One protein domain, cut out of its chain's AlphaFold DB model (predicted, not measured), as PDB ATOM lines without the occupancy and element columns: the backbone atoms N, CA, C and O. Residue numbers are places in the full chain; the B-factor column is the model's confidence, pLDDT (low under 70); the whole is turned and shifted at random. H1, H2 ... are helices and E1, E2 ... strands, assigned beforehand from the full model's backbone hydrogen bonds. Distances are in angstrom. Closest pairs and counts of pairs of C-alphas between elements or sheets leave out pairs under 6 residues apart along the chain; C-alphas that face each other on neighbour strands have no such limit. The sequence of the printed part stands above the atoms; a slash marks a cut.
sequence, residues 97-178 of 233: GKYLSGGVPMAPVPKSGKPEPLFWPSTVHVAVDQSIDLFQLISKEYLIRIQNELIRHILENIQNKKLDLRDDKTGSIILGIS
ATOM      1  N   GLY A  97     -31.328 -27.122  48.502       87.56
ATOM      2  CA  GLY A  97     -30.779 -26.854  47.182       87.56
ATOM      3  C   GLY A  97     -31.061 -27.954  46.158       87.56
ATOM      4  O   GLY A  97     -31.519 -29.057  46.465       87.56
ATOM      5  N   LYS A  98     -30.792 -27.633  44.893       84.44
ATOM      6  CA  LYS A  98     -31.049 -28.500  43.739       84.44
ATOM      7  C   LYS A  98     -29.739 -28.996  43.153       84.44
ATOM      8  O   LYS A  98     -28.779 -28.242  43.021       84.44
ATOM      9  N   TYR A  99     -29.745 -30.252  42.728       83.00
ATOM     10  CA  TYR A  99     -28.681 -30.849  41.935       83.00
ATOM     11  C   TYR A  99     -29.207 -31.154  40.535       83.00
ATOM     12  O   TYR A  99     -30.223 -31.831  40.373       83.00
ATOM     13  N   LEU A 100     -28.515 -30.632  39.532       77.12
ATOM     14  CA  LEU A 100     -28.810 -30.811  38.122       77.12
ATOM     15  C   LEU A 100     -27.632 -31.539  37.482       77.12
ATOM     16  O   LEU A 100     -26.484 -31.117  37.606       77.12
ATOM     17  N   SER A 101     -27.922 -32.617  36.763       78.19
ATOM     18  CA  SER A 101     -26.933 -33.319  35.954       78.19
ATOM     19  C   SER A 101     -27.508 -33.649  34.591       78.19
ATOM     20  O   SER A 101     -28.670 -34.048  34.495       78.19
ATOM     21  N   GLY A 102     -26.697 -33.538  33.546       67.50
ATOM     22  CA  GLY A 102     -27.113 -33.932  32.208       67.50
ATOM     23  C   GLY A 102     -25.957 -33.974  31.226       67.50
ATOM     24  O   GLY A 102     -24.979 -33.233  31.356       67.50
ATOM     25  N   GLY A 103     -26.083 -34.852  30.232       60.19
ATOM     26  CA  GLY A 103     -25.281 -34.750  29.022       60.19
ATOM     27  C   GLY A 103     -25.689 -33.481  28.285       60.19
ATOM     28  O   GLY A 103     -26.878 -33.200  28.133       60.19
ATOM     29  N   VAL A 104     -24.710 -32.701  27.852       57.06
ATOM     30  CA  VAL A 104     -24.968 -31.548  26.995       57.06
ATOM     31  C   VAL A 104     -24.856 -32.026  25.554       57.06
ATOM     32  O   VAL A 104     -23.749 -32.344  25.115       57.06
ATOM     33  N   PRO A 105     -25.968 -32.125  24.807       53.81
ATOM     34  CA  PRO A 105     -25.883 -32.439  23.394       53.81
ATOM     35  C   PRO A 105     -25.179 -31.274  22.696       53.81
ATOM     36  O   PRO A 105     -25.670 -30.143  22.711       53.81
ATOM     37  N   MET A 106     -24.030 -31.530  22.072       53.78
ATOM     38  CA  MET A 106     -23.509 -30.581  21.098       53.78
ATOM     39  C   MET A 106     -24.402 -30.681  19.867       53.78
ATOM     40  O   MET A 106     -24.405 -31.695  19.173       53.78
ATOM     41  N   ALA A 107     -25.165 -29.627  19.585       50.41
ATOM     42  CA  ALA A 107     -25.666 -29.441  18.235       50.41
ATOM     43  C   ALA A 107     -24.451 -29.090  17.366       50.41
ATOM     44  O   ALA A 107     -23.804 -28.068  17.623       50.41
ATOM     45  N   PRO A 108     -24.105 -29.882  16.339       49.34
ATOM     46  CA  PRO A 108     -23.286 -29.336  15.277       49.34
ATOM     47  C   PRO A 108     -24.056 -28.146  14.700       49.34
ATOM     48  O   PRO A 108     -25.285 -28.176  14.610       49.34
ATOM     49  N   VAL A 109     -23.345 -27.105  14.286       51.75
ATOM     50  CA  VAL A 109     -23.921 -26.053  13.446       51.75
ATOM     51  C   VAL A 109     -23.435 -26.297  12.019       51.75
ATOM     52  O   VAL A 109     -22.355 -25.815  11.675       51.75
ATOM     53  N   PRO A 110     -24.167 -27.023  11.151       50.50
ATOM     54  CA  PRO A 110     -23.866 -27.023   9.733       50.50
ATOM     55  C   PRO A 110     -24.750 -25.991   9.037       50.50
ATOM     56  O   PRO A 110     -25.971 -26.000   9.169       50.50
ATOM     57  N   LYS A 111     -24.139 -25.150   8.201       52.38
ATOM     58  CA  LYS A 111     -24.870 -24.343   7.214       52.38
ATOM     59  C   LYS A 111     -25.358 -25.173   6.006       52.38
ATOM     60  O   LYS A 111     -25.965 -24.595   5.114       52.38
ATOM     61  N   SER A 112     -25.094 -26.489   5.930       61.31
ATOM     62  CA  SER A 112     -25.214 -27.237   4.661       61.31
ATOM     63  C   SER A 112     -25.535 -28.747   4.720       61.31
ATOM     64  O   SER A 112     -25.377 -29.419   3.705       61.31
ATOM     65  N   GLY A 113     -25.983 -29.335   5.834       54.59
ATOM     66  CA  GLY A 113     -26.296 -30.777   5.855       54.59
ATOM     67  C   GLY A 113     -26.737 -31.289   7.220       54.59
ATOM     68  O   GLY A 113     -26.451 -30.645   8.222       54.59
ATOM     69  N   LYS A 114     -27.475 -32.410   7.255       51.38
ATOM     70  CA  LYS A 114     -28.087 -32.949   8.482       51.38
ATOM     71  C   LYS A 114     -27.008 -33.237   9.540       51.38
ATOM     72  O   LYS A 114     -26.146 -34.073   9.279       51.38
ATOM     73  N   PRO A 115     -27.033 -32.563  10.701       51.34
ATOM     74  CA  PRO A 115     -26.076 -32.825  11.762       51.34
ATOM     75  C   PRO A 115     -26.319 -34.207  12.374       51.34
ATOM     76  O   PRO A 115     -27.418 -34.479  12.854       51.34
ATOM     77  N   GLU A 116     -25.289 -35.050  12.420       51.47
ATOM     78  CA  GLU A 116     -25.238 -36.107  13.427       51.47
ATOM     79  C   GLU A 116     -24.822 -35.464  14.757       51.47
ATOM     80  O   GLU A 116     -23.794 -34.782  14.800       51.47
ATOM     81  N   PRO A 117     -25.611 -35.601  15.835       51.91
ATOM     82  CA  PRO A 117     -25.235 -35.062  17.134       51.91
ATOM     83  C   PRO A 117     -23.926 -35.711  17.589       51.91
ATOM     84  O   PRO A 117     -23.860 -36.919  17.810       51.91
ATOM     85  N   LEU A 118     -22.877 -34.900  17.733       53.72
ATOM     86  CA  LEU A 118     -21.623 -35.358  18.312       53.72
ATOM     87  C   LEU A 118     -21.838 -35.458  19.827       53.72
ATOM     88  O   LEU A 118     -21.852 -34.453  20.538       53.72
ATOM     89  N   PHE A 119     -22.068 -36.669  20.327       55.97
ATOM     90  CA  PHE A 119     -22.158 -36.909  21.763       55.97
ATOM     91  C   PHE A 119     -20.749 -36.957  22.344       55.97
ATOM     92  O   PHE A 119     -20.064 -37.976  22.271       55.97
ATOM     93  N   TRP A 120     -20.305 -35.845  22.925       61.84
ATOM     94  CA  TRP A 120     -19.124 -35.882  23.776       61.84
ATOM     95  C   TRP A 120     -19.485 -36.585  25.094       61.84
ATOM     96  O   TRP A 120     -20.542 -36.282  25.659       61.84
ATOM     97  N   PRO A 121     -18.647 -37.499  25.622       64.06
ATOM     98  CA  PRO A 121     -18.914 -38.225  26.864       64.06
ATOM     99  C   PRO A 121     -18.642 -37.338  28.089       64.06
ATOM    100  O   PRO A 121     -17.855 -37.673  28.970       64.06
ATOM    101  N   SER A 122     -19.258 -36.161  28.127       67.62
ATOM    102  CA  SER A 122     -19.152 -35.210  29.231       67.62
ATOM    103  C   SER A 122     -20.518 -34.956  29.838       67.62
ATOM    104  O   SER A 122     -21.473 -34.621  29.133       67.62
ATOM    105  N   THR A 123     -20.564 -35.045  31.159       67.69
ATOM    106  CA  THR A 123     -21.723 -34.694  31.971       67.69
ATOM    107  C   THR A 123     -21.438 -33.369  32.655       67.69
ATOM    108  O   THR A 123     -20.369 -33.181  33.237       67.69
ATOM    109  N   VAL A 124     -22.391 -32.446  32.593       72.62
ATOM    110  CA  VAL A 124     -22.336 -31.227  33.399       72.62
ATOM    111  C   VAL A 124     -23.071 -31.499  34.701       72.62
ATOM    112  O   VAL A 124     -24.200 -31.989  34.686       72.62
ATOM    113  N   HIS A 125     -22.417 -31.179  35.813       77.81
ATOM    114  CA  HIS A 125     -22.956 -31.292  37.163       77.81
ATOM    115  C   HIS A 125     -23.038 -29.893  37.769       77.81
ATOM    116  O   HIS A 125     -22.034 -29.185  37.819       77.81
ATOM    117  N   VAL A 126     -24.227 -29.491  38.214       79.88
ATOM    118  CA  VAL A 126     -24.447 -28.203  38.876       79.88
ATOM    119  C   VAL A 126     -25.244 -28.430  40.149       79.88
ATOM    120  O   VAL A 126     -26.315 -29.030  40.115       79.88
ATOM    121  N   ALA A 127     -24.738 -27.922  41.265       83.56
ATOM    122  CA  ALA A 127     -25.477 -27.830  42.513       83.56
ATOM    123  C   ALA A 127     -25.676 -26.361  42.870       83.56
ATOM    124  O   ALA A 127     -24.771 -25.549  42.682       83.56
ATOM    125  N   VAL A 128     -26.870 -26.019  43.342       85.12
ATOM    126  CA  VAL A 128     -27.248 -24.640  43.647       85.12
ATOM    127  C   VAL A 128     -28.167 -24.600  44.862       85.12
ATOM    128  O   VAL A 128     -29.087 -25.411  44.972       85.12
ATOM    129  N   ASP A 129     -27.914 -23.669  45.780       87.38
ATOM    130  CA  ASP A 129     -28.773 -23.433  46.942       87.38
ATOM    131  C   ASP A 129     -30.192 -23.019  46.526       87.38
ATOM    132  O   ASP A 129     -30.401 -22.394  45.484       87.38
ATOM    133  N   GLN A 130     -31.191 -23.358  47.349       88.50
ATOM    134  CA  GLN A 130     -32.609 -23.146  47.023       88.50
ATOM    135  C   GLN A 130     -32.946 -21.677  46.740       88.50
ATOM    136  O   GLN A 130     -33.819 -21.382  45.923       88.50
ATOM    137  N   SER A 131     -32.266 -20.768  47.437       86.31
ATOM    138  CA  SER A 131     -32.462 -19.322  47.349       86.31
ATOM    139  C   SER A 131     -31.895 -18.699  46.071       86.31
ATOM    140  O   SER A 131     -32.151 -17.525  45.812       86.31
ATOM    141  N   ILE A 132     -31.135 -19.457  45.275       83.88
ATOM    142  CA  ILE A 132     -30.449 -18.954  44.088       83.88
ATOM    143  C   ILE A 132     -31.169 -19.436  42.826       83.88
ATOM    144  O   ILE A 132     -31.251 -20.633  42.541       83.88
ATOM    145  N   ASP A 133     -31.633 -18.490  42.007       84.50
ATOM    146  CA  ASP A 133     -32.091 -18.793  40.651       84.50
ATOM    147  C   ASP A 133     -30.886 -18.928  39.710       84.50
ATOM    148  O   ASP A 133     -30.368 -17.949  39.163       84.50
ATOM    149  N   LEU A 134     -30.426 -20.169  39.534       78.12
ATOM    150  CA  LEU A 134     -29.274 -20.496  38.694       78.12
ATOM    151  C   LEU A 134     -29.380 -19.893  37.290       78.12
ATOM    152  O   LEU A 134     -28.380 -19.393  36.786       78.12
ATOM    153  N   PHE A 135     -30.553 -19.933  36.653       76.06
ATOM    154  CA  PHE A 135     -30.680 -19.512  35.254       76.06
ATOM    155  C   PHE A 135     -30.785 -17.996  35.087       76.06
ATOM    156  O   PHE A 135     -30.581 -17.503  33.978       76.06
ATOM    157  N   GLN A 136     -31.013 -17.254  36.173       81.25
ATOM    158  CA  GLN A 136     -30.785 -15.807  36.193       81.25
ATOM    159  C   GLN A 136     -29.295 -15.461  36.296       81.25
ATOM    160  O   GLN A 136     -28.877 -14.418  35.797       81.25
ATOM    161  N   LEU A 137     -28.489 -16.328  36.920       76.69
ATOM    162  CA  LEU A 137     -27.047 -16.123  37.069       76.69
ATOM    163  C   LEU A 137     -26.239 -16.621  35.872       76.69
ATOM    164  O   LEU A 137     -25.321 -15.945  35.411       76.69
ATOM    165  N   ILE A 138     -26.548 -17.823  35.390       79.75
ATOM    166  CA  ILE A 138     -25.816 -18.501  34.327       79.75
ATOM    167  C   ILE A 138     -26.826 -19.169  33.401       79.75
ATOM    168  O   ILE A 138     -27.461 -20.167  33.747       79.75
ATOM    169  N   SER A 139     -26.964 -18.629  32.191       80.62
ATOM    170  CA  SER A 139     -27.855 -19.214  31.192       80.62
ATOM    171  C   SER A 139     -27.346 -20.587  30.732       80.62
ATOM    172  O   SER A 139     -26.146 -20.888  30.781       80.62
ATOM    173  N   LYS A 140     -28.257 -21.429  30.233       75.50
ATOM    174  CA  LYS A 140     -27.906 -22.751  29.684       75.50
ATOM    175  C   LYS A 140     -26.920 -22.626  28.523       75.50
ATOM    176  O   LYS A 140     -25.958 -23.381  28.446       75.50
ATOM    177  N   GLU A 141     -27.125 -21.641  27.657       76.44
ATOM    178  CA  GLU A 141     -26.274 -21.345  26.502       76.44
ATOM    179  C   GLU A 141     -24.853 -20.986  26.941       76.44
ATOM    180  O   GLU A 141     -23.881 -21.378  26.293       76.44
ATOM    181  N   TYR A 142     -24.714 -20.278  28.066       80.19
ATOM    182  CA  TYR A 142     -23.403 -19.944  28.607       80.19
ATOM    183  C   TYR A 142     -22.683 -21.167  29.188       80.19
ATOM    184  O   TYR A 142     -21.489 -21.335  28.942       80.19
ATOM    185  N   LEU A 143     -23.397 -22.064  29.880       75.56
ATOM    186  CA  LEU A 143     -22.828 -23.344  30.333       75.56
ATOM    187  C   LEU A 143     -22.328 -24.187  29.149       75.56
ATOM    188  O   LEU A 143     -21.200 -24.681  29.179       75.56
ATOM    189  N   ILE A 144     -23.124 -24.272  28.077       75.19
ATOM    190  CA  ILE A 144     -22.737 -24.938  26.822       75.19
ATOM    191  C   ILE A 144     -21.473 -24.293  26.242       75.19
ATOM    192  O   ILE A 144     -20.554 -24.986  25.804       75.19
ATOM    193  N   ARG A 145     -21.390 -22.956  26.261       79.50
ATOM    194  CA  ARG A 145     -20.217 -22.228  25.772       79.50
ATOM    195  C   ARG A 145     -18.958 -22.552  26.576       79.50
ATOM    196  O   ARG A 145     -17.938 -22.831  25.959       79.50
ATOM    197  N   ILE A 146     -19.019 -22.545  27.911       81.31
ATOM    198  CA  ILE A 146     -17.869 -22.894  28.770       81.31
ATOM    199  C   ILE A 146     -17.347 -24.291  28.421       81.31
ATOM    200  O   ILE A 146     -16.145 -24.488  28.245       81.31
ATOM    201  N   GLN A 147     -18.252 -25.256  28.284       76.12
ATOM    202  CA  GLN A 147     -17.895 -26.628  27.947       76.12
ATOM    203  C   GLN A 147     -17.260 -26.736  26.555       76.12
ATOM    204  O   GLN A 147     -16.220 -27.377  26.406       76.12
ATOM    205  N   ASN A 148     -17.843 -26.078  25.549       76.88
ATOM    206  CA  ASN A 148     -17.296 -26.058  24.193       76.88
ATOM    207  C   ASN A 148     -15.895 -25.439  24.152       76.88
ATOM    208  O   ASN A 148     -15.019 -25.946  23.455       76.88
ATOM    209  N   GLU A 149     -15.673 -24.369  24.914       81.75
ATOM    210  CA  GLU A 149     -14.365 -23.723  25.041       81.75
ATOM    211  C   GLU A 149     -13.323 -24.656  25.670       81.75
ATOM    212  O   GLU A 149     -12.212 -24.782  25.151       81.75
ATOM    213  N   LEU A 150     -13.695 -25.379  26.732       82.44
ATOM    214  CA  LEU A 150     -12.823 -26.369  27.365       82.44
ATOM    215  C   LEU A 150     -12.468 -27.515  26.403       82.44
ATOM    216  O   LEU A 150     -11.296 -27.867  26.269       82.44
ATOM    217  N   ILE A 151     -13.464 -28.075  25.710       80.81
ATOM    218  CA  ILE A 151     -13.261 -29.157  24.735       80.81
ATOM    219  C   ILE A 151     -12.358 -28.682  23.603       80.81
ATOM    220  O   ILE A 151     -11.382 -29.357  23.272       80.81
ATOM    221  N   ARG A 152     -12.645 -27.503  23.038       81.38
ATOM    222  CA  ARG A 152     -11.820 -26.904  21.990       81.38
ATOM    223  C   ARG A 152     -10.370 -26.792  22.444       81.38
ATOM    224  O   ARG A 152      -9.483 -27.232  21.721       81.38
ATOM    225  N   HIS A 153     -10.132 -26.295  23.657       84.44
ATOM    226  CA  HIS A 153      -8.783 -26.173  24.200       84.44
ATOM    227  C   HIS A 153      -8.065 -27.528  24.343       84.44
ATOM    228  O   HIS A 153      -6.882 -27.647  24.016       84.44
ATOM    229  N   ILE A 154      -8.768 -28.572  24.800       83.00
ATOM    230  CA  ILE A 154      -8.213 -29.933  24.899       83.00
ATOM    231  C   ILE A 154      -7.847 -30.468  23.507       83.00
ATOM    232  O   ILE A 154      -6.724 -30.936  23.310       83.00
ATOM    233  N   LEU A 155      -8.759 -30.354  22.537       82.56
ATOM    234  CA  LEU A 155      -8.538 -30.800  21.159       82.56
ATOM    235  C   LEU A 155      -7.373 -30.057  20.499       82.56
ATOM    236  O   LEU A 155      -6.526 -30.690  19.873       82.56
ATOM    237  N   GLU A 156      -7.277 -28.741  20.690       83.44
ATOM    238  CA  GLU A 156      -6.147 -27.942  20.213       83.44
ATOM    239  C   GLU A 156      -4.822 -28.413  20.826       83.44
ATOM    240  O   GLU A 156      -3.812 -28.500  20.126       83.44
ATOM    241  N   ASN A 157      -4.791 -28.743  22.121       83.31
ATOM    242  CA  ASN A 157      -3.579 -29.260  22.762       83.31
ATOM    243  C   ASN A 157      -3.180 -30.645  22.228       83.31
ATOM    244  O   ASN A 157      -1.985 -30.896  22.052       83.31
ATOM    245  N   ILE A 158      -4.151 -31.509  21.915       82.25
ATOM    246  CA  ILE A 158      -3.912 -32.810  21.269       82.25
ATOM    247  C   ILE A 158      -3.359 -32.608  19.851       82.25
ATOM    248  O   ILE A 158      -2.298 -33.133  19.517       82.25
ATOM    249  N   GLN A 159      -4.027 -31.792  19.031       85.00
ATOM    250  CA  GLN A 159      -3.622 -31.515  17.645       85.00
ATOM    251  C   GLN A 159      -2.222 -30.897  17.564       85.00
ATOM    252  O   GLN A 159      -1.420 -31.267  16.707       85.00
ATOM    253  N   ASN A 160      -1.898 -30.005  18.502       90.44
ATOM    254  CA  ASN A 160      -0.581 -29.380  18.603       90.44
ATOM    255  C   ASN A 160       0.477 -30.273  19.281       90.44
ATOM    256  O   ASN A 160       1.560 -29.782  19.602       90.44
ATOM    257  N   LYS A 161       0.179 -31.561  19.524       83.88
ATOM    258  CA  LYS A 161       1.065 -32.547  20.173       83.88
ATOM    259  C   LYS A 161       1.591 -32.112  21.548       83.88
ATOM    260  O   LYS A 161       2.661 -32.537  21.976       83.88
ATOM    261  N   LYS A 162       0.843 -31.256  22.252       81.00
ATOM    262  CA  LYS A 162       1.120 -30.872  23.647       81.00
ATOM    263  C   LYS A 162       0.566 -31.890  24.642       81.00
ATOM    264  O   LYS A 162       0.988 -31.900  25.795       81.00
ATOM    265  N   LEU A 163      -0.378 -32.718  24.199       77.69
ATOM    266  CA  LEU A 163      -0.941 -33.825  24.956       77.69
ATOM    267  C   LEU A 163      -0.848 -35.099  24.115       77.69
ATOM    268  O   LEU A 163      -1.369 -35.136  23.003       77.69
ATOM    269  N   ASP A 164      -0.187 -36.121  24.651       78.81
ATOM    270  CA  ASP A 164      -0.100 -37.444  24.032       78.81
ATOM    271  C   ASP A 164      -1.236 -38.329  24.556       78.81
ATOM    272  O   ASP A 164      -1.298 -38.637  25.756       78.81
ATOM    273  N   LEU A 165      -2.166 -38.681  23.668       80.44
ATOM    274  CA  LEU A 165      -3.253 -39.600  23.983       80.44
ATOM    275  C   LEU A 165      -2.708 -41.020  23.938       80.44
ATOM    276  O   LEU A 165      -2.166 -41.454  22.927       80.44
ATOM    277  N   ARG A 166      -2.863 -41.745  25.043       79.94
ATOM    278  CA  ARG A 166      -2.452 -43.140  25.130       79.94
ATOM    279  C   ARG A 166      -3.656 -44.013  25.422       79.94
ATOM    280  O   ARG A 166      -4.324 -43.800  26.431       79.94
ATOM    281  N   ASP A 167      -3.862 -45.020  24.585       80.38
ATOM    282  CA  ASP A 167      -5.000 -45.941  24.688       80.38
ATOM    283  C   ASP A 167      -4.931 -46.845  25.928       80.38
ATOM    284  O   ASP A 167      -5.931 -47.419  26.350       80.38
ATOM    285  N   ASP A 168      -3.757 -46.949  26.556       76.00
ATOM    286  CA  ASP A 168      -3.560 -47.697  27.798       76.00
ATOM    287  C   ASP A 168      -3.921 -46.899  29.064       76.00
ATOM    288  O   ASP A 168      -3.821 -47.422  30.176       76.00
ATOM    289  N   LYS A 169      -4.343 -45.636  28.916       72.25
ATOM    290  CA  LYS A 169      -4.778 -44.783  30.025       72.25
ATOM    291  C   LYS A 169      -6.294 -44.633  30.024       72.25
ATOM    292  O   LYS A 169      -6.876 -44.083  29.097       72.25
ATOM    293  N   THR A 170      -6.922 -45.036  31.122       66.75
ATOM    294  CA  THR A 170      -8.355 -44.849  31.373       66.75
ATOM    295  C   THR A 170      -8.562 -43.980  32.612       66.75
ATOM    296  O   THR A 170      -7.762 -44.005  33.548       66.75
ATOM    297  N   GLY A 171      -9.613 -43.160  32.615       69.25
ATOM    298  CA  GLY A 171      -9.905 -42.274  33.738       69.25
ATOM    299  C   GLY A 171     -10.961 -41.223  33.419       69.25
ATOM    300  O   GLY A 171     -11.456 -41.132  32.299       69.25
ATOM    301  N   SER A 172     -11.310 -40.429  34.428       64.81
ATOM    302  CA  SER A 172     -12.214 -39.282  34.307       64.81
ATOM    303  C   SER A 172     -11.504 -38.023  34.792       64.81
ATOM    304  O   SER A 172     -10.773 -38.064  35.778       64.81
ATOM    305  N   ILE A 173     -11.723 -36.905  34.100       67.31
ATOM    306  CA  ILE A 173     -11.283 -35.582  34.546       67.31
ATOM    307  C   ILE A 173     -12.519 -34.861  35.074       67.31
ATOM    308  O   ILE A 173     -13.490 -34.687  34.339       67.31
ATOM    309  N   ILE A 174     -12.479 -34.447  36.339       66.06
ATOM    310  CA  ILE A 174     -13.546 -33.674  36.976       66.06
ATOM    311  C   ILE A 174     -13.017 -32.264  37.223       66.06
ATOM    312  O   ILE A 174     -11.977 -32.091  37.855       66.06
ATOM    313  N   LEU A 175     -13.737 -31.261  36.724       67.62
ATOM    314  CA  LEU A 175     -13.461 -29.851  36.987       67.62
ATOM    315  C   LEU A 175     -14.606 -29.274  37.824       67.62
ATOM    316  O   LEU A 175     -15.735 -29.187  37.346       67.62
ATOM    317  N   GLY A 176     -14.311 -28.889  39.065       68.38
ATOM    318  CA  GLY A 176     -15.251 -28.198  39.947       68.38
ATOM    319  C   GLY A 176     -14.982 -26.696  39.966       68.38
ATOM    320  O   GLY A 176     -13.843 -26.279  40.165       68.38
ATOM    321  N   ILE A 177     -16.022 -25.883  39.782       71.44
ATOM    322  CA  ILE A 177     -15.965 -24.426  39.968       71.44
ATOM    323  C   ILE A 177     -16.963 -24.074  41.069       71.44
ATOM    324  O   ILE A 177     -18.153 -24.341  40.925       71.44
ATOM    325  N   SER A 178     -16.477 -23.480  42.161       71.25
ATOM    326  CA  SER A 178     -17.320 -22.960  43.240       71.25
ATOM    327  C   SER A 178     -17.433 -21.444  43.120       71.25
ATOM    328  O   SER A 178     -16.425 -20.751  42.978       71.25
TER     329      SER A 178
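This is residues 97 to 178 of the 233 residues of the protein "HTH arsR-type domain-containing protein" of Candidatus Nitrosotalea okcheonensis (UniProt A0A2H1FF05). A long, narrow hairpin of two strands, E1 and E2, has one long helix, H2, near it, in a loose arrangement with few contacts; a long loop, residues 104 to 122, joins the strands and reaches away from them, and the unnamed last stretch, residues 160 to 178, folds back past H2. The 82 printed residues hold two named strands and two named helices in the order E1, E2, H1, H2, a mixed class with under half of the residues in named elements. The two-stranded sheet, E1 - E2, is antiparallel. The whole is loose, with a radius of gyration of the C-alphas of 15.7 A, and flat, spanning 45 by 36 by 18 A.

E1, residues 98 to 103, and E2, residues 123 to 128, form an antiparallel hairpin with 167 degrees between their directions. N 100 and O 126 are 2.8 A apart and N 124 and O 102 are 3.0 A apart, both within hydrogen-bond range. After E2 comes H1, residues 134 to 137; their closest C-alphas, of Val 128 and Leu 134, are 6.8 A apart. H2, residues 140 to 159, meets H1 only through their link. E2 and H2 are near each other, with 5 pairs of C-alphas within 10 A, while E1 is apart from H1 and H2. Every O i to N i+4 pair in H2 is within hydrogen-bond range; H1 is too short for such a pair.

E1 begins at C-alpha 98 (-31.049, -28.500, 43.739) and is 17.0 A long; E2 is 16.4 A long. H2 runs 28.5 A and ends at C-alpha 159 (-3.622, -31.515, 17.645).

The C-alphas farthest apart, of Ser 131 and Lys 161, are 45.1 A apart. The printed part has no cut. The link E1 to E2 is long. Residues 156 to 161, of which 156 to 159 belong to H2, and 164 to 171 stand free. The pLDDT is under 70 in residues 102 to 123 and 170 to 176.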